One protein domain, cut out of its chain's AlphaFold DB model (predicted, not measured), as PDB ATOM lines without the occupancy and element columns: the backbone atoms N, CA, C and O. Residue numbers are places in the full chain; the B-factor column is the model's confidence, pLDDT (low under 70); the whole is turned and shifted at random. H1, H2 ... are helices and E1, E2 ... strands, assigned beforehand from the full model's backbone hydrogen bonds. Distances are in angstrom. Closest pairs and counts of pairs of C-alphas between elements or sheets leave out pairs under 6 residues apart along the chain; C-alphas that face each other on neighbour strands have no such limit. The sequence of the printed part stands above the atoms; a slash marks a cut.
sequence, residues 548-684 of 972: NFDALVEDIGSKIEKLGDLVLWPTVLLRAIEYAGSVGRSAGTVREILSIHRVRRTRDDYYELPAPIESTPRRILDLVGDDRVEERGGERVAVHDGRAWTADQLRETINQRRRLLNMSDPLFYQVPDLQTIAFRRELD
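What this domain is: This is residues 548 to 684 of the 972 residues of an uncharacterized protein of Candidatus Frankia datiscae (UniProt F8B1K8). One long, kinked helix, H1, runs through the domain, with H5 packed beside it and the small sheet E3 E4 E5 on its last part; H2, H3, H4 and H7 gather on another side. The hairpin E1 E2 is an arm whose residues 601 to 606 stick out, as do residues 548 to 554 of H1. The printed part has 137 residues with seven named helices and five named strands, in the order H1 H2 E1 E2 H3 H4 E3 E4 E5 H5 H6 H7. Both sheets, E3 - E4 - E5 and E1 - E2, are antiparallel, and the class is mixed, helices and strands. The whole is compact, with a radius of gyration of the C-alphas of 16.4 A and spans of 52 by 40 by 23 A.

Where its parts are: H1, residues 548 to 582, begins at C-alpha 548 (184.872, 163.697, 179.004) and is 44.7 A long, with a kink of 53 degrees near residue 566. H2 is residues 590 to 594, E1 598 to 601, E2 606 to 609, H3 612 to 615 and H4 618 to 624. E3 is residues 628 to 632, E4 635 to 640, 15.8 A long, and E5 643 to 645. H5, residues 647 to 662, is 22.4 A long; H6 is residues 666 to 670. H7, residues 674 to 683, is 14.5 A long and ends at C-alpha 683 (173.168, 167.124, 200.471).

How they stand to each other: H1 is the hub, touching H2, H4, H5 and H7. It touches H5 at a shallow tilt of 7 degrees, opposite ways; their closest C-alphas, of Val 567 and Ile 654, are 5.3 A apart. Residues 565 to 573 of H1 touch H4, with the closest C-alphas, of Trp 569 and Ile 620, 6.0 A apart. Residues 560 to 568 touch H7, closest at the C-alphas of Leu 568 and Gln 675, 6.5 A. H1 is on one face of the sheet E3 E4 E5, two layers, helix over sheet. E3, E4 and E5 form a meander, each strand the antiparallel neighbour of the one before; N 630 and O 637 are 2.9 A apart and N 645 and O 638 2.8 A. In the hairpin E1 and E2, N 609 and O 598 are 2.9 A apart. H5 and H6 touch only at the corner, only just, with 3 pairs of C-alphas within 8 A. Every O i to N i+4 pair is within hydrogen-bond range in H2, H4, H5 and H7; H1 has 27 of 31, H6 0 of 1 but 2 of 2 O i to N i+3 pairs, and H3 is too short for such a pair.

The domain as a whole: The C-alphas farthest apart, of Asn 548 and Arg 603, are 54.0 A apart. The printed part has no cut and no long link. Mean pLDDT of the printed part is 83.8; residues 599 to 609 are under 70.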
ATOM      1  N   ASN A 548     183.983 162.811 178.254       83.19
ATOM      2  CA  ASN A 548     184.872 163.697 179.004       83.19
ATOM      3  C   ASN A 548     184.155 164.322 180.204       83.19
ATOM      4  O   ASN A 548     184.774 164.554 181.236       83.19
ATOM      5  N   PHE A 549     182.855 164.589 180.075       90.56
ATOM      6  CA  PHE A 549     182.055 165.227 181.112       90.56
ATOM      7  C   PHE A 549     181.898 164.335 182.349       90.56
ATOM      8  O   PHE A 549     182.051 164.813 183.470       90.56
ATOM      9  N   ASP A 550     181.650 163.038 182.156       88.62
ATOM     10  CA  ASP A 550     181.520 162.092 183.269       88.62
ATOM     11  C   ASP A 550     182.856 161.992 184.050       88.62
ATOM     12  O   ASP A 550     182.866 162.066 185.280       88.62
ATOM     13  N   ALA A 551     183.994 161.961 183.340       87.62
ATOM     14  CA  ALA A 551     185.337 162.001 183.932       87.62
ATOM     15  C   ALA A 551     185.664 163.346 184.615       87.62
ATOM     16  O   ALA A 551     186.313 163.365 185.658       87.62
ATOM     17  N   LEU A 552     185.189 164.472 184.069       89.88
ATOM     18  CA  LEU A 552     185.347 165.800 184.667       89.88
ATOM     19  C   LEU A 552     184.614 165.913 186.011       89.88
ATOM     20  O   LEU A 552     185.151 166.484 186.957       89.88
ATOM     21  N   VAL A 553     183.394 165.373 186.109       92.06
ATOM     22  CA  VAL A 553     182.622 165.368 187.363       92.06
ATOM     23  C   VAL A 553     183.342 164.550 188.442       92.06
ATOM     24  O   VAL A 553     183.364 164.964 189.603       92.06
ATOM     25  N   GLU A 554     183.962 163.425 188.070       90.06
ATOM     26  CA  GLU A 554     184.775 162.609 188.978       90.06
ATOM     27  C   GLU A 554     186.062 163.332 189.415       90.06
ATOM     28  O   GLU A 554     186.336 163.420 190.614       90.06
ATOM     29  N   ASP A 555     186.816 163.913 188.478       89.19
ATOM     30  CA  ASP A 555     188.067 164.629 188.757       89.19
ATOM     31  C   ASP A 555     187.849 165.883 189.623       89.19
ATOM     32  O   ASP A 555     188.446 166.007 190.696       89.19
ATOM     33  N   ILE A 556     186.924 166.770 189.239       90.19
ATOM     34  CA  ILE A 556     186.560 167.954 190.035       90.19
ATOM     35  C   ILE A 556     185.998 167.530 191.398       90.19
ATOM     36  O   ILE A 556     186.345 168.124 192.422       90.19
ATOM     37  N   GLY A 557     185.190 166.465 191.449       89.25
ATOM     38  CA  GLY A 557     184.707 165.881 192.700       89.25
ATOM     39  C   GLY A 557     185.849 165.425 193.613       89.25
ATOM     40  O   GLY A 557     185.861 165.756 194.802       89.25
ATOM     41  N   SER A 558     186.852 164.745 193.054       88.38
ATOM     42  CA  SER A 558     188.044 164.322 193.787       88.38
ATOM     43  C   SER A 558     188.948 165.494 194.189       88.38
ATOM     44  O   SER A 558     189.594 165.400 195.235       88.38
ATOM     45  N   LYS A 559     189.035 166.569 193.397       88.75
ATOM     46  CA  LYS A 559     189.819 167.773 193.721       88.75
ATOM     47  C   LYS A 559     189.164 168.566 194.853       88.75
ATOM     48  O   LYS A 559     189.847 168.909 195.816       88.75
ATOM     49  N   ILE A 560     187.841 168.747 194.827       87.75
ATOM     50  CA  ILE A 560     187.077 169.304 195.961       87.75
ATOM     51  C   ILE A 560     187.265 168.433 197.213       87.75
ATOM     52  O   ILE A 560     187.446 168.953 198.311       87.75
ATOM     53  N   GLU A 561     187.286 167.105 197.067       84.00
ATOM     54  CA  GLU A 561     187.503 166.210 198.206       84.00
ATOM     55  C   GLU A 561     188.903 166.307 198.814       84.00
ATOM     56  O   GLU A 561     188.992 166.373 200.036       84.00
ATOM     57  N   LYS A 562     189.965 166.305 197.995       82.94
ATOM     58  CA  LYS A 562     191.368 166.204 198.448       82.94
ATOM     59  C   LYS A 562     192.043 167.554 198.702       82.94
ATOM     60  O   LYS A 562     192.832 167.674 199.633       82.94
ATOM     61  N   LEU A 563     191.769 168.547 197.856       82.06
ATOM     62  CA  LEU A 563     192.375 169.882 197.907       82.06
ATOM     63  C   LEU A 563     191.403 170.927 198.463       82.06
ATOM     64  O   LEU A 563     191.834 171.871 199.121       82.06
ATOM     65  N   GLY A 564     190.094 170.747 198.255       81.75
ATOM     66  CA  GLY A 564     189.077 171.672 198.756       81.75
ATOM     67  C   GLY A 564     189.097 171.823 200.279       81.75
ATOM     68  O   GLY A 564     189.012 172.948 200.756       81.75
ATOM     69  N   ASP A 565     189.319 170.751 201.050       86.12
ATOM     70  CA  ASP A 565     189.427 170.838 202.521       86.12
ATOM     71  C   ASP A 565     190.540 171.780 202.988       86.12
ATOM     72  O   ASP A 565     190.367 172.492 203.977       86.12
ATOM     73  N   LEU A 566     191.656 171.836 202.252       86.50
ATOM     74  CA  LEU A 566     192.771 172.732 202.558       86.50
ATOM     75  C   LEU A 566     192.326 174.203 202.482       86.50
ATOM     76  O   LEU A 566     192.781 175.016 203.286       86.50
ATOM     77  N   VAL A 567     191.428 174.544 201.554       88.19
ATOM     78  CA  VAL A 567     190.839 175.888 201.424       88.19
ATOM     79  C   VAL A 567     189.694 176.093 202.422       88.19
ATOM     80  O   VAL A 567     189.595 177.148 203.036       88.19
ATOM     81  N   LEU A 568     188.842 175.086 202.617       90.50
ATOM     82  CA  LEU A 568     187.582 175.225 203.347       90.50
ATOM     83  C   LEU A 568     187.747 175.340 204.867       90.50
ATOM     84  O   LEU A 568     187.011 176.113 205.479       90.50
ATOM     85  N   TRP A 569     188.690 174.626 205.494       92.81
ATOM     86  CA  TRP A 569     188.870 174.752 206.946       92.81
ATOM     87  C   TRP A 569     189.296 176.164 207.390       92.81
ATOM     88  O   TRP A 569     188.639 176.699 208.289       92.81
ATOM     89  N   PRO A 570     190.286 176.850 206.765       92.88
ATOM     90  CA  PRO A 570     190.614 178.211 207.175       92.88
ATOM     91  C   PRO A 570     189.500 179.203 206.805       92.88
ATOM     92  O   PRO A 570     189.289 180.155 207.555       92.88
ATOM     93  N   THR A 571     188.727 178.963 205.734       90.62
ATOM     94  CA  THR A 571     187.516 179.748 205.417       90.62
ATOM     95  C   THR A 571     186.468 179.655 206.528       90.62
ATOM     96  O   THR A 571     185.927 180.681 206.939       90.62
ATOM     97  N   VAL A 572     186.200 178.460 207.063       92.56
ATOM     98  CA  VAL A 572     185.222 178.274 208.150       92.56
ATOM     99  C   VAL A 572     185.708 178.897 209.462       92.56
ATOM    100  O   VAL A 572     184.915 179.551 210.141       92.56
ATOM    101  N   LEU A 573     187.003 178.799 209.786       93.75
ATOM    102  CA  LEU A 573     187.580 179.502 210.940       93.75
ATOM    103  C   LEU A 573     187.507 181.029 210.791       93.75
ATOM    104  O   LEU A 573     187.100 181.715 211.727       93.75
ATOM    105  N   LEU A 574     187.841 181.571 209.614       91.88
ATOM    106  CA  LEU A 574     187.748 183.009 209.343       91.88
ATOM    107  C   LEU A 574     186.297 183.487 209.480       91.88
ATOM    108  O   LEU A 574     186.026 184.475 210.163       91.88
ATOM    109  N   ARG A 575     185.352 182.732 208.907       89.44
ATOM    110  CA  ARG A 575     183.914 182.989 209.038       89.44
ATOM    111  C   ARG A 575     183.460 182.943 210.499       89.44
ATOM    112  O   ARG A 575     182.629 183.760 210.879       89.44
ATOM    113  N   ALA A 576     184.014 182.059 211.331       91.00
ATOM    114  CA  ALA A 576     183.720 182.014 212.765       91.00
ATOM    115  C   ALA A 576     184.263 183.239 213.523       91.00
ATOM    116  O   ALA A 576     183.523 183.824 214.314       91.00
ATOM    117  N   ILE A 577     185.498 183.682 213.249       91.06
ATOM    118  CA  ILE A 577     186.078 184.913 213.827       91.06
ATOM    119  C   ILE A 577     185.214 186.136 213.480       91.06
ATOM    120  O   ILE A 577     184.821 186.905 214.365       91.06
ATOM    121  N   GLU A 578     184.894 186.312 212.196       86.50
ATOM    122  CA  GLU A 578     184.095 187.444 211.719       86.50
ATOM    123  C   GLU A 578     182.655 187.388 212.253       86.50
ATOM    124  O   GLU A 578     182.101 188.407 212.685       86.50
ATOM    125  N   TYR A 579     182.049 186.196 212.294       86.81
ATOM    126  CA  TYR A 579     180.695 186.025 212.806       86.81
ATOM    127  C   TYR A 579     180.614 186.283 214.313       86.81
ATOM    128  O   TYR A 579     179.710 187.011 214.728       86.81
ATOM    129  N   ALA A 580     181.583 185.800 215.105       87.00
ATOM    130  CA  ALA A 580     181.692 186.075 216.540       87.00
ATOM    131  C   ALA A 580     181.682 187.581 216.834       87.00
ATOM    132  O   ALA A 580     180.926 188.037 217.694       87.00
ATOM    133  N   GLY A 581     182.445 188.365 216.062       81.56
ATOM    134  CA  GLY A 581     182.404 189.827 216.120       81.56
ATOM    135  C   GLY A 581     181.012 190.393 215.823       81.56
ATOM    136  O   GLY A 581     180.518 191.245 216.559       81.56
ATOM    137  N   SER A 582     180.333 189.871 214.797       77.19
ATOM    138  CA  SER A 582     179.004 190.341 214.375       77.19
ATOM    139  C   SER A 582     177.856 190.044 215.358       77.19
ATOM    140  O   SER A 582     176.839 190.747 215.325       77.19
ATOM    141  N   VAL A 583     178.018 189.029 216.220       83.00
ATOM    142  CA  VAL A 583     177.061 188.629 217.276       83.00
ATOM    143  C   VAL A 583     177.533 188.992 218.693       83.00
ATOM    144  O   VAL A 583     176.923 188.570 219.673       83.00
ATOM    145  N   GLY A 584     178.609 189.776 218.824       79.19
ATOM    146  CA  GLY A 584     179.098 190.275 220.114       79.19
ATOM    147  C   GLY A 584     179.713 189.210 221.031       79.19
ATOM    148  O   GLY A 584     179.738 189.395 222.246       79.19
ATOM    149  N   ARG A 585     180.205 188.092 220.483       82.94
ATOM    150  CA  ARG A 585     180.909 187.045 221.241       82.94
ATOM    151  C   ARG A 585     182.423 187.285 221.209       82.94
ATOM    152  O   ARG A 585     182.994 187.607 220.165       82.94
ATOM    153  N   SER A 586     183.069 187.138 222.362       78.12
ATOM    154  CA  SER A 586     184.531 187.191 222.527       78.12
ATOM    155  C   SER A 586     185.179 185.804 222.479       78.12
ATOM    156  O   SER A 586     186.296 185.671 221.992       78.12
ATOM    157  N   ALA A 587     184.467 184.764 222.928       87.25
ATOM    158  CA  ALA A 587     184.923 183.378 222.864       87.25
ATOM    159  C   ALA A 587     183.762 182.374 222.729       87.25
ATOM    160  O   ALA A 587     182.613 182.687 223.058       87.25
ATOM    161  N   GLY A 588     184.092 181.166 222.266       90.75
ATOM    162  CA  GLY A 588     183.193 180.015 222.094       90.75
ATOM    163  C   GLY A 588     183.827 178.960 221.184       90.75
ATOM    164  O   GLY A 588     184.874 179.224 220.585       90.75
ATOM    165  N   THR A 589     183.222 177.777 221.057       94.62
ATOM    166  CA  THR A 589     183.616 176.855 219.974       94.62
ATOM    167  C   THR A 589     183.135 177.383 218.621       94.62
ATOM    168  O   THR A 589     182.167 178.144 218.538       94.62
ATOM    169  N   VAL A 590     183.797 176.987 217.536       92.50
ATOM    170  CA  VAL A 590     183.387 177.321 216.163       92.50
ATOM    171  C   VAL A 590     181.955 176.847 215.904       92.50
ATOM    172  O   VAL A 590     181.143 177.602 215.367       92.50
ATOM    173  N   ARG A 591     181.610 175.636 216.360       94.19
ATOM    174  CA  ARG A 591     180.264 175.056 216.263       94.19
ATOM    175  C   ARG A 591     179.222 175.878 217.031       94.19
ATOM    176  O   ARG A 591     178.185 176.206 216.457       94.19
ATOM    177  N   GLU A 592     179.504 176.273 218.274       91.88
ATOM    178  CA  GLU A 592     178.634 177.172 219.053       91.88
ATOM    179  C   GLU A 592     178.422 178.505 218.329       91.88
ATOM    180  O   GLU A 592     177.284 178.916 218.109       91.88
ATOM    181  N   ILE A 593     179.507 179.165 217.919       91.44
ATOM    182  CA  ILE A 593     179.478 180.502 217.315       91.44
ATOM    183  C   ILE A 593     178.689 180.500 216.007       91.44
ATOM    184  O   ILE A 593     177.800 181.333 215.829       91.44
ATOM    185  N   LEU A 594     178.972 179.553 215.109       91.19
ATOM    186  CA  LEU A 594     178.290 179.446 213.819       91.19
ATOM    187  C   LEU A 594     176.825 178.996 213.948       91.19
ATOM    188  O   LEU A 594     176.073 179.171 212.990       91.19
ATOM    189  N   SER A 595     176.407 178.443 215.097       91.25
ATOM    190  CA  SER A 595     175.008 178.069 215.374       91.25
ATOM    191  C   SER A 595     174.120 179.195 215.911       91.25
ATOM    192  O   SER A 595     172.912 179.010 216.012       91.25
ATOM    193  N   ILE A 596     174.678 180.361 216.250       87.12
ATOM    194  CA  ILE A 596     173.886 181.484 216.769       87.12
ATOM    195  C   ILE A 596     173.047 182.079 215.631       87.12
ATOM    196  O   ILE A 596     173.600 182.694 214.720       87.12
ATOM    197  N   HIS A 597     171.719 181.966 215.698       81.94
ATOM    198  CA  HIS A 597     170.802 182.693 214.810       81.94
ATOM    199  C   HIS A 597     170.878 184.202 215.048       81.94
ATOM    200  O   HIS A 597     170.915 184.670 216.189       81.94
ATOM    201  N   ARG A 598     170.877 184.988 213.966       72.31
ATOM    202  CA  ARG A 598     170.936 186.451 214.051       72.31
ATOM    203  C   ARG A 598     169.570 187.059 213.768       72.31
ATOM    204  O   ARG A 598     169.175 187.213 212.613       72.31
ATOM    205  N   VAL A 599     168.882 187.476 214.826       65.00
ATOM    206  CA  VAL A 599     167.644 188.259 214.719       65.00
ATOM    207  C   VAL A 599     167.978 189.654 214.184       65.00
ATOM    208  O   VAL A 599     168.744 190.395 214.809       65.00
ATOM    209  N   ARG A 600     167.401 190.041 213.042       57.38
ATOM    210  CA  ARG A 600     167.494 191.407 212.514       57.38
ATOM    211  C   ARG A 600     166.133 192.078 212.668       57.38
ATOM    212  O   ARG A 600     165.134 191.613 212.128       57.38
ATOM    213  N   ARG A 601     166.096 193.178 213.419       43.38
ATOM    214  CA  ARG A 601     164.885 193.977 213.622       43.38
ATOM    215  C   ARG A 601     164.888 195.153 212.650       43.38
ATOM    216  O   ARG A 601     165.800 195.980 212.708       43.38
ATOM    217  N   THR A 602     163.887 195.234 211.780       48.47
ATOM    218  CA  THR A 602     163.578 196.477 211.056       48.47
ATOM    219  C   THR A 602     162.477 197.241 211.794       48.47
ATOM    220  O   THR A 602     162.056 196.843 212.881       48.47
ATOM    221  N   ARG A 603     162.055 198.395 211.263       43.56
ATOM    222  CA  ARG A 603     161.094 199.273 211.947       43.56
ATOM    223  C   ARG A 603     159.726 198.608 212.149       43.56
ATOM    224  O   ARG A 603     159.109 198.862 213.178       43.56
ATOM    225  N   ASP A 604     159.332 197.735 211.220       36.97
ATOM    226  CA  ASP A 604     157.998 197.126 211.163       36.97
ATOM    227  C   ASP A 604     158.003 195.584 211.068       36.97
ATOM    228  O   ASP A 604     156.928 194.995 211.121       36.97
ATOM    229  N   ASP A 605     159.163 194.912 210.959       40.03
ATOM    230  CA  ASP A 605     159.210 193.444 210.811       40.03
ATOM    231  C   ASP A 605     160.428 192.762 211.479       40.03
ATOM    232  O   ASP A 605     161.492 193.370 211.673       40.03
ATOM    233  N   TYR A 606     160.265 191.477 211.811       53.38
ATOM    234  CA  TYR A 606     161.287 190.602 212.392       53.38
ATOM    235  C   TYR A 606     161.619 189.466 211.429       53.38
ATOM    236  O   TYR A 606     160.762 188.650 211.105       53.38
ATOM    237  N   TYR A 607     162.890 189.348 211.051       48.59
ATOM    238  CA  TYR A 607     163.376 188.180 210.322       48.59
ATOM    239  C   TYR A 607     164.693 187.676 210.908       48.59
ATOM    240  O   TYR A 607     165.624 188.437 211.195       48.59
ATOM    241  N   GLU A 608     164.751 186.364 211.104       60.47
ATOM    242  CA  GLU A 608     165.955 185.655 211.515       60.47
ATOM    243  C   GLU A 608     166.794 185.352 210.276       60.47
ATOM    244  O   GLU A 608     166.306 184.810 209.285       60.47
ATOM    245  N   LEU A 609     168.069 185.733 210.319       60.69
ATOM    246  CA  LEU A 609     169.038 185.273 209.335       60.69
ATOM    247  C   LEU A 609     169.461 183.843 209.712       60.69
ATOM    248  O   LEU A 609     169.810 183.630 210.881       60.69
ATOM    249  N   PRO A 610     169.452 182.887 208.760       70.25
ATOM    250  CA  PRO A 610     169.842 181.504 209.022       70.25
ATOM    251  C   PRO A 610     171.270 181.441 209.566       70.25
ATOM    252  O   PRO A 610     172.149 182.202 209.137       70.25
ATOM    253  N   ALA A 611     171.498 180.558 210.535       81.88
ATOM    254  CA  ALA A 611     172.782 180.473 211.210       81.88
ATOM    255  C   ALA A 611     173.860 179.956 210.232       81.88
ATOM    256  O   ALA A 611     173.602 179.003 209.494       81.88
ATOM    257  N   PRO A 612     175.083 180.526 210.202       83.81
ATOM    258  CA  PRO A 612     176.146 180.105 209.284       83.81
ATOM    259  C   PRO A 612     176.403 178.593 209.214       83.81
ATOM    260  O   PRO A 612     176.712 178.073 208.134       83.81
ATOM    261  N   ILE A 613     176.232 177.882 210.336       88.88
ATOM    262  CA  ILE A 613     176.365 176.424 210.436       88.88
ATOM    263  C   ILE A 613     175.458 175.671 209.449       88.88
ATOM    264  O   ILE A 613     175.877 174.658 208.897       88.88
ATOM    265  N   GLU A 614     174.274 176.208 209.135       85.31
ATOM    266  CA  GLU A 614     173.299 175.629 208.195       85.31
ATOM    267  C   GLU A 614     173.798 175.612 206.742       85.31
ATOM    268  O   GLU A 614     173.198 174.960 205.896       85.31
ATOM    269  N   SER A 615     174.894 176.322 206.454       83.31
ATOM    270  CA  SER A 615     175.555 176.389 205.143       83.31
ATOM    271  C   SER A 615     176.979 175.824 205.154       83.31
ATOM    272  O   SER A 615     177.736 176.020 204.202       83.31
ATOM    273  N   THR A 616     177.397 175.179 206.247       87.62
ATOM    274  CA  THR A 616     178.766 174.666 206.398       87.62
ATOM    275  C   THR A 616     178.820 173.163 206.118       87.62
ATOM    276  O   THR A 616     178.008 172.429 206.682       87.62
ATOM    277  N   PRO A 617     179.750 172.682 205.263       89.06
ATOM    278  CA  PRO A 617     179.922 171.253 205.020       89.06
ATOM    279  C   PRO A 617     180.176 170.504 206.330       89.06
ATOM    280  O   PRO A 617     181.006 170.927 207.142       89.06
ATOM    281  N   ARG A 618     179.483 169.385 206.532       89.38
ATOM    282  CA  ARG A 618     179.589 168.554 207.736       89.38
ATOM    283  C   ARG A 618     181.007 168.043 207.925       89.38
ATOM    284  O   ARG A 618     181.521 168.146 209.031       89.38
ATOM    285  N   ARG A 619     181.679 167.624 206.844       88.69
ATOM    286  CA  ARG A 619     183.085 167.191 206.897       88.69
ATOM    287  C   ARG A 619     184.005 168.257 207.503       88.69
ATOM    288  O   ARG A 619     184.908 167.925 208.262       88.69
ATOM    289  N   ILE A 620     183.756 169.534 207.203       91.62
ATOM    290  CA  ILE A 620     184.528 170.648 207.765       91.62
ATOM    291  C   ILE A 620     184.094 170.939 209.204       91.62
ATOM    292  O   ILE A 620     184.947 171.155 210.058       91.62
ATOM    293  N   LEU A 621     182.794 170.887 209.516       91.56
ATOM    294  CA  LEU A 621     182.307 171.026 210.896       91.56
ATOM    295  C   LEU A 621     182.801 169.917 211.831       91.56
ATOM    296  O   LEU A 621     182.857 170.152 213.035       91.56
ATOM    297  N   ASP A 622     183.132 168.736 211.319       91.31
ATOM    298  CA  ASP A 622     183.733 167.649 212.097       91.31
ATOM    299  C   ASP A 622     185.259 167.799 212.236       91.31
ATOM    300  O   ASP A 622     185.830 167.282 213.190       91.31
ATOM    301  N   LEU A 623     185.908 168.553 211.339       90.38
ATOM    302  CA  LEU A 623     187.332 168.896 211.424       90.38
ATOM    303  C   LEU A 623     187.602 170.087 212.359       90.38
ATOM    304  O   LEU A 623     188.544 170.032 213.141       90.38
ATOM    305  N   VAL A 624     186.798 171.156 212.267       93.38
ATOM    306  CA  VAL A 624     187.032 172.427 212.991       93.38
ATOM    307  C   VAL A 624     185.911 172.841 213.944       93.38
ATOM    308  O   VAL A 624     185.948 173.928 214.505       93.38
ATOM    309  N   GLY A 625     184.866 172.030 214.133       88.56
ATOM    310  CA  GLY A 625     183.720 172.422 214.966       88.56
ATOM    311  C   GLY A 625     184.065 172.631 216.441       88.56
ATOM    312  O   GLY A 625     183.516 173.540 217.068       88.56
ATOM    313  N   ASP A 626     184.985 171.821 216.961       92.50
ATOM    314  CA  ASP A 626     185.421 171.846 218.360       92.50
ATOM    315  C   ASP A 626     186.608 172.805 218.598       92.50
ATOM    316  O   ASP A 626     186.984 173.057 219.748       92.50
ATOM    317  N   ASP A 627     187.158 173.401 217.530       95.19
ATOM    318  CA  ASP A 627     188.119 174.503 217.627       95.19
ATOM    319  C   ASP A 627     187.490 175.714 218.317       95.19
ATOM    320  O   ASP A 627     186.268 175.896 218.356       95.19
ATOM    321  N   ARG A 628     188.336 176.587 218.867       93.50
ATOM    322  CA  ARG A 628     187.893 177.690 219.727       93.50
ATOM    323  C   ARG A 628     188.222 179.036 219.113       93.50
ATOM    324  O   ARG A 628     189.366 179.280 218.745       93.50
ATOM    325  N   VAL A 629     187.250 179.942 219.079       93.31
ATOM    326  CA  VAL A 629     187.548 181.369 218.922       93.31
ATOM    327  C   VAL A 629     187.853 181.930 220.307       93.31
ATOM    328  O   VAL A 629     187.119 181.676 221.267       93.31
ATOM    329  N   GLU A 630     188.944 182.679 220.414       93.56
ATOM    330  CA  GLU A 630     189.411 183.331 221.636       93.56
ATOM    331  C   GLU A 630     189.761 184.797 221.352       93.56
ATOM    332  O   GLU A 630     190.118 185.156 220.232       93.56
ATOM    333  N   GLU A 631     189.719 185.642 222.380       88.56
ATOM    334  CA  GLU A 631     190.201 187.021 222.307       88.56
ATOM    335  C   GLU A 631     191.604 187.103 222.927       88.56
ATOM    336  O   GLU A 631     191.801 186.771 224.099       88.56
ATOM    337  N   ARG A 632     192.604 187.511 222.138       87.50
ATOM    338  CA  ARG A 632     194.008 187.634 222.557       87.50
ATOM    339  C   ARG A 632     194.554 188.990 222.119       87.50
ATOM    340  O   ARG A 632     194.544 189.317 220.941       87.50
ATOM    341  N   GLY A 633     195.022 189.794 223.074       78.62
ATOM    342  CA  GLY A 633     195.584 191.123 222.787       78.62
ATOM    343  C   GLY A 633     194.592 192.139 222.197       78.62
ATOM    344  O   GLY A 633     195.028 193.124 221.615       78.62
ATOM    345  N   GLY A 634     193.280 191.907 222.333       79.38
ATOM    346  CA  GLY A 634     192.225 192.716 221.705       79.38
ATOM    347  C   GLY A 634     191.834 192.271 220.288       79.38
ATOM    348  O   GLY A 634     190.911 192.839 219.710       79.38
ATOM    349  N   GLU A 635     192.485 191.243 219.734       84.56
ATOM    350  CA  GLU A 635     192.101 190.615 218.467       84.56
ATOM    351  C   GLU A 635     191.387 189.274 218.718       84.56
ATOM    352  O   GLU A 635     191.705 188.551 219.665       84.56
ATOM    353  N   ARG A 636     190.423 188.914 217.862       87.88
ATOM    354  CA  ARG A 636     189.812 187.576 217.864       87.88
ATOM    355  C   ARG A 636     190.642 186.634 216.998       87.88
ATOM    356  O   ARG A 636     190.856 186.912 215.822       87.88
ATOM    357  N   VAL A 637     191.041 185.502 217.565       92.69
ATOM    358  CA  VAL A 637     191.830 184.457 216.901       92.69
ATOM    359  C   VAL A 637     191.099 183.122 216.956       92.69
ATOM    360  O   VAL A 637     190.389 182.843 217.921       92.69
ATOM    361  N   ALA A 638     191.291 182.274 215.948       93.69
ATOM    362  CA  ALA A 638     190.858 180.880 215.989       93.69
ATOM    363  C   ALA A 638     192.024 179.997 216.449       93.69
ATOM    364  O   ALA A 638     193.129 180.100 215.920       93.69
ATOM    365  N   VAL A 639     191.796 179.136 217.434       94.06
ATOM    366  CA  VAL A 639     192.765 178.151 217.916       94.06
ATOM    367  C   VAL A 639     192.429 176.806 217.288       94.06
ATOM    368  O   VAL A 639     191.417 176.211 217.650       94.06
ATOM    369  N   HIS A 640     193.291 176.359 216.375       93.44
ATOM    370  CA  HIS A 640     193.194 175.104 215.626       93.44
ATOM    371  C   HIS A 640     194.528 174.356 215.727       93.44
ATOM    372  O   HIS A 640     195.588 174.971 215.573       93.44
ATOM    373  N   ASP A 641     194.490 173.061 216.058       89.12
ATOM    374  CA  ASP A 641     195.668 172.224 216.358       89.12
ATOM    375  C   ASP A 641     196.656 172.866 217.362       89.12
ATOM    376  O   ASP A 641     197.879 172.789 217.242       89.12
ATOM    377  N   GLY A 642     196.122 173.576 218.364       85.12
ATOM    378  CA  GLY A 642     196.910 174.289 219.380       85.12
ATOM    379  C   GLY A 642     197.617 175.562 218.885       85.12
ATOM    380  O   GLY A 642     198.186 176.299 219.695       85.12
ATOM    381  N   ARG A 643     197.545 175.875 217.587       92.56
ATOM    382  CA  ARG A 643     198.032 177.127 216.998       92.56
ATOM    383  C   ARG A 643     196.916 178.169 216.979       92.56
ATOM    384  O   ARG A 643     195.808 177.897 216.535       92.56
ATOM    385  N   ALA A 644     197.228 179.388 217.418       91.88
ATOM    386  CA  ALA A 644     196.359 180.540 217.201       91.88
ATOM    387  C   ALA A 644     196.557 181.097 215.782       91.88
ATOM    388  O   ALA A 644     197.692 181.268 215.334       91.88
ATOM    389  N   TRP A 645     195.448 181.393 215.113       94.06
ATOM    390  CA  TRP A 645     195.373 181.957 213.774       94.06
ATOM    391  C   TRP A 645     194.626 183.291 213.828       94.06
ATOM    392  O   TRP A 645     193.471 183.342 214.261       94.06
ATOM    393  N   THR A 646     195.282 184.369 213.398       91.25
ATOM    394  CA  THR A 646     194.632 185.680 213.223       91.25
ATOM    395  C   THR A 646     193.772 185.695 211.962       91.25
ATOM    396  O   THR A 646     193.926 184.836 211.085       91.25
ATOM    397  N   ALA A 647     192.886 186.687 211.834       86.88
ATOM    398  CA  ALA A 647     192.076 186.831 210.627       86.88
ATOM    399  C   ALA A 647     192.966 186.943 209.374       86.88
ATOM    400  O   ALA A 647     192.746 186.228 208.401       86.88
ATOM    401  N   ASP A 648     194.023 187.755 209.422       82.62
ATOM    402  CA  ASP A 648     194.917 187.972 208.277       82.62
ATOM    403  C   ASP A 648     195.781 186.746 207.941       82.62
ATOM    404  O   ASP A 648     195.992 186.442 206.767       82.62
ATOM    405  N   GLN A 649     196.192 185.955 208.939       88.38
ATOM    406  CA  GLN A 649     196.867 184.676 208.691       88.38
ATOM    407  C   GLN A 649     195.951 183.661 207.997       88.38
ATOM    408  O   GLN A 649     196.407 182.932 207.114       88.38
ATOM    409  N   LEU A 650     194.668 183.600 208.373       89.81
ATOM    410  CA  LEU A 650     193.694 182.738 207.698       89.81
ATOM    411  C   LEU A 650     193.432 183.218 206.272       89.81
ATOM    412  O   LEU A 650     193.427 182.396 205.364       89.81
ATOM    413  N   ARG A 651     193.292 184.531 206.060       82.69
ATOM    414  CA  ARG A 651     193.107 185.147 204.735       82.69
ATOM    415  C   ARG A 651     194.234 184.796 203.771       82.69
ATOM    416  O   ARG A 651     193.957 184.322 202.672       82.69
ATOM    417  N   GLU A 652     195.485 184.945 204.199       78.50
ATOM    418  CA  GLU A 652     196.637 184.585 203.369       78.50
ATOM    419  C   GLU A 652     196.739 183.063 203.151       78.50
ATOM    420  O   GLU A 652     197.049 182.597 202.057       78.50
ATOM    421  N   THR A 653     196.367 182.260 204.152       85.56
ATOM    422  CA  THR A 653     196.312 180.793 204.018       85.56
ATOM    423  C   THR A 653     195.235 180.341 203.021       85.56
ATOM    424  O   THR A 653     195.484 179.429 202.229       85.56
ATOM    425  N   ILE A 654     194.054 180.970 203.028       84.50
ATOM    426  CA  ILE A 654     192.981 180.744 202.045       84.50
ATOM    427  C   ILE A 654     193.494 181.124 200.654       84.50
ATOM    428  O   ILE A 654     193.433 180.297 199.748       84.50
ATOM    429  N   ASN A 655     194.061 182.327 200.513       78.56
ATOM    430  CA  ASN A 655     194.612 182.864 199.269       78.56
ATOM    431  C   ASN A 655     195.615 181.889 198.616       78.56
ATOM    432  O   ASN A 655     195.384 181.402 197.508       78.56
ATOM    433  N   GLN A 656     196.675 181.513 199.340       77.81
ATOM    434  CA  GLN A 656     197.708 180.584 198.858       77.81
ATOM    435  C   GLN A 656     197.139 179.220 198.441       77.81
ATOM    436  O   GLN A 656     197.512 178.668 197.406       77.81
ATOM    437  N   ARG A 657     196.217 178.657 199.228       85.50
ATOM    438  CA  ARG A 657     195.643 177.332 198.944       85.50
ATOM    439  C   ARG A 657     194.620 177.367 197.815       85.50
ATOM    440  O   ARG A 657     194.493 176.389 197.082       85.50
ATOM    441  N   ARG A 658     193.937 178.496 197.630       83.06
ATOM    442  CA  ARG A 658     193.051 178.729 196.493       83.06
ATOM    443  C   ARG A 658     193.841 178.821 195.187       83.06
ATOM    444  O   ARG A 658     193.433 178.178 194.228       83.06
ATOM    445  N   ARG A 659     195.025 179.458 195.177       76.69
ATOM    446  CA  ARG A 659     195.972 179.391 194.036       76.69
ATOM    447  C   ARG A 659     196.320 177.949 193.666       76.69
ATOM    448  O   ARG A 659     196.207 177.581 192.502       76.69
ATOM    449  N   LEU A 660     196.684 177.115 194.647       79.94
ATOM    450  CA  LEU A 660     196.987 175.692 194.415       79.94
ATOM    451  C   LEU A 660     195.796 174.927 193.809       79.94
ATOM    452  O   LEU A 660     195.989 174.095 192.926       79.94
ATOM    453  N   LEU A 661     194.570 175.214 194.262       81.75
ATOM    454  CA  LEU A 661     193.358 174.603 193.715       81.75
ATOM    455  C   LEU A 661     193.095 175.054 192.269       81.75
ATOM    456  O   LEU A 661     192.827 174.208 191.417       81.75
ATOM    457  N   ASN A 662     193.233 176.347 191.972       79.06
ATOM    458  CA  ASN A 662     193.012 176.890 190.630       79.06
ATOM    459  C   ASN A 662     194.068 176.390 189.623       79.06
ATOM    460  O   ASN A 662     193.720 176.009 188.511       79.06
ATOM    461  N   MET A 663     195.333 176.244 190.039       74.75
ATOM    462  CA  MET A 663     196.377 175.590 189.227       74.75
ATOM    463  C   MET A 663     196.122 174.090 188.976       74.75
ATOM    464  O   MET A 663     196.774 173.494 188.119       74.75
ATOM    465  N   SER A 664     195.204 173.451 189.715       79.88
ATOM    466  CA  SER A 664     194.833 172.045 189.489       79.88
ATOM    467  C   SER A 664     193.743 171.866 188.425       79.88
ATOM    468  O   SER A 664     193.688 170.813 187.787       79.88
ATOM    469  N   ASP A 665     192.880 172.869 188.228       81.88
ATOM    470  CA  ASP A 665     191.989 173.016 187.070       81.88
ATOM    471  C   ASP A 665     191.501 174.480 186.982       81.88
ATOM    472  O   ASP A 665     190.869 174.948 187.939       81.88
ATOM    473  N   PRO A 666     191.717 175.192 185.858       78.81
ATOM    474  CA  PRO A 666     191.246 176.566 185.676       78.81
ATOM    475  C   PRO A 666     189.739 176.775 185.898       78.81
ATOM    476  O   PRO A 666     189.327 177.867 186.280       78.81
ATOM    477  N   LEU A 667     188.898 175.734 185.786       85.25
ATOM    478  CA  LEU A 667     187.473 175.839 186.143       85.25
ATOM    479  C   LEU A 667     187.225 176.299 187.590       85.25
ATOM    480  O   LEU A 667     186.151 176.825 187.879       85.25
ATOM    481  N   PHE A 668     188.185 176.147 188.509       84.62
ATOM    482  CA  PHE A 668     188.040 176.663 189.873       84.62
ATOM    483  C   PHE A 668     188.100 178.197 189.971       84.62
ATOM    484  O   PHE A 668     187.569 178.724 190.953       84.62
ATOM    485  N   TYR A 669     188.634 178.907 188.966       80.62
ATOM    486  CA  TYR A 669     188.493 180.369 188.831       80.62
ATOM    487  C   TYR A 669     187.035 180.786 188.583       80.62
ATOM    488  O   TYR A 669     186.593 181.831 189.054       80.62
ATOM    489  N   GLN A 670     186.265 179.927 187.910       81.81
ATOM    490  CA  GLN A 670     184.852 180.135 187.578       81.81
ATOM    491  C   GLN A 670     183.895 179.716 188.719       81.81
ATOM    492  O   GLN A 670     182.677 179.854 188.613       81.81
ATOM    493  N   VAL A 671     184.438 179.205 189.831       82.31
ATOM    494  CA  VAL A 671     183.700 178.851 191.051       82.31
ATOM    495  C   VAL A 671     183.816 180.006 192.050       82.31
ATOM    496  O   VAL A 671     184.881 180.133 192.651       82.31
ATOM    497  N   PRO A 672     182.764 180.809 192.300       70.06
ATOM    498  CA  PRO A 672     182.844 181.900 193.274       70.06
ATOM    499  C   PRO A 672     182.871 181.389 194.724       70.06
ATOM    500  O   PRO A 672     183.726 181.778 195.509       70.06
ATOM    501  N   ASP A 673     181.989 180.445 195.073       78.69
ATOM    502  CA  ASP A 673     181.866 179.912 196.437       78.69
ATOM    503  C   ASP A 673     182.061 178.387 196.474       78.69
ATOM    504  O   ASP A 673     181.147 177.592 196.225       78.69
ATOM    505  N   LEU A 674     183.279 177.979 196.842       85.25
ATOM    506  CA  LEU A 674     183.648 176.578 197.043       85.25
ATOM    507  C   LEU A 674     182.907 175.934 198.232       85.25
ATOM    508  O   LEU A 674     182.608 174.738 198.187       85.25
ATOM    509  N   GLN A 675     182.582 176.706 199.278       85.50
ATOM    510  CA  GLN A 675     181.871 176.213 200.460       85.50
ATOM    511  C   GLN A 675     180.439 175.814 200.090       85.50
ATOM    512  O   GLN A 675     180.000 174.718 200.448       85.50
ATOM    513  N   THR A 676     179.733 176.650 199.324       85.19
ATOM    514  CA  THR A 676     178.383 176.338 198.830       85.19
ATOM    515  C   THR A 676     178.372 175.090 197.947       85.19
ATOM    516  O   THR A 676     177.463 174.268 198.089       85.19
ATOM    517  N   ILE A 677     179.366 174.894 197.069       86.88
ATOM    518  CA  ILE A 677     179.437 173.678 196.240       86.88
ATOM    519  C   ILE A 677     179.676 172.438 197.101       86.88
ATOM    520  O   ILE A 677     178.951 171.453 196.949       86.88
ATOM    521  N   ALA A 678     180.648 172.481 198.017       87.19
ATOM    522  CA  ALA A 678     180.942 171.365 198.912       87.19
ATOM    523  C   ALA A 678     179.712 170.981 199.754       87.19
ATOM    524  O   ALA A 678     179.307 169.820 199.768       87.19
ATOM    525  N   PHE A 679     179.051 171.969 200.366       87.75
ATOM    526  CA  PHE A 679     177.853 171.770 201.179       87.75
ATOM    527  C   PHE A 679     176.683 171.186 200.371       87.75
ATOM    528  O   PHE A 679     176.082 170.186 200.762       87.75
ATOM    529  N   ARG A 680     176.367 171.760 199.202       88.25
ATOM    530  CA  ARG A 680     175.257 171.265 198.368       88.25
ATOM    531  C   ARG A 680     175.527 169.878 197.788       88.25
ATOM    532  O   ARG A 680     174.579 169.121 197.602       88.25
ATOM    533  N   ARG A 681     176.794 169.520 197.548       87.44
ATOM    534  CA  ARG A 681     177.205 168.175 197.118       87.44
ATOM    535  C   ARG A 681     177.049 167.121 198.220       87.44
ATOM    536  O   ARG A 681     176.691 165.988 197.909       87.44
ATOM    537  N   GLU A 682     177.285 167.473 199.487       87.50
ATOM    538  CA  GLU A 682     176.992 166.578 200.621       87.50
ATOM    539  C   GLU A 682     175.484 166.287 200.746       87.50
ATOM    540  O   GLU A 682     175.102 165.164 201.075       87.50
ATOM    541  N   LEU A 683     174.629 167.279 200.459       88.19
ATOM    542  CA  LEU A 683     173.168 167.124 200.471       88.19
ATOM    543  C   LEU A 683     172.624 166.369 199.247       88.19
ATOM    544  O   LEU A 683     171.683 165.587 199.379       88.19
ATOM    545  N   ASP A 684     173.187 166.605 198.061       90.19
ATOM    546  CA  ASP A 684     172.745 166.012 196.797       90.19
ATOM    547  C   ASP A 684     173.947 165.617 195.927       90.19
ATOM    548  O   ASP A 684     174.648 166.454 195.355       90.19
TER     549      ASP A 684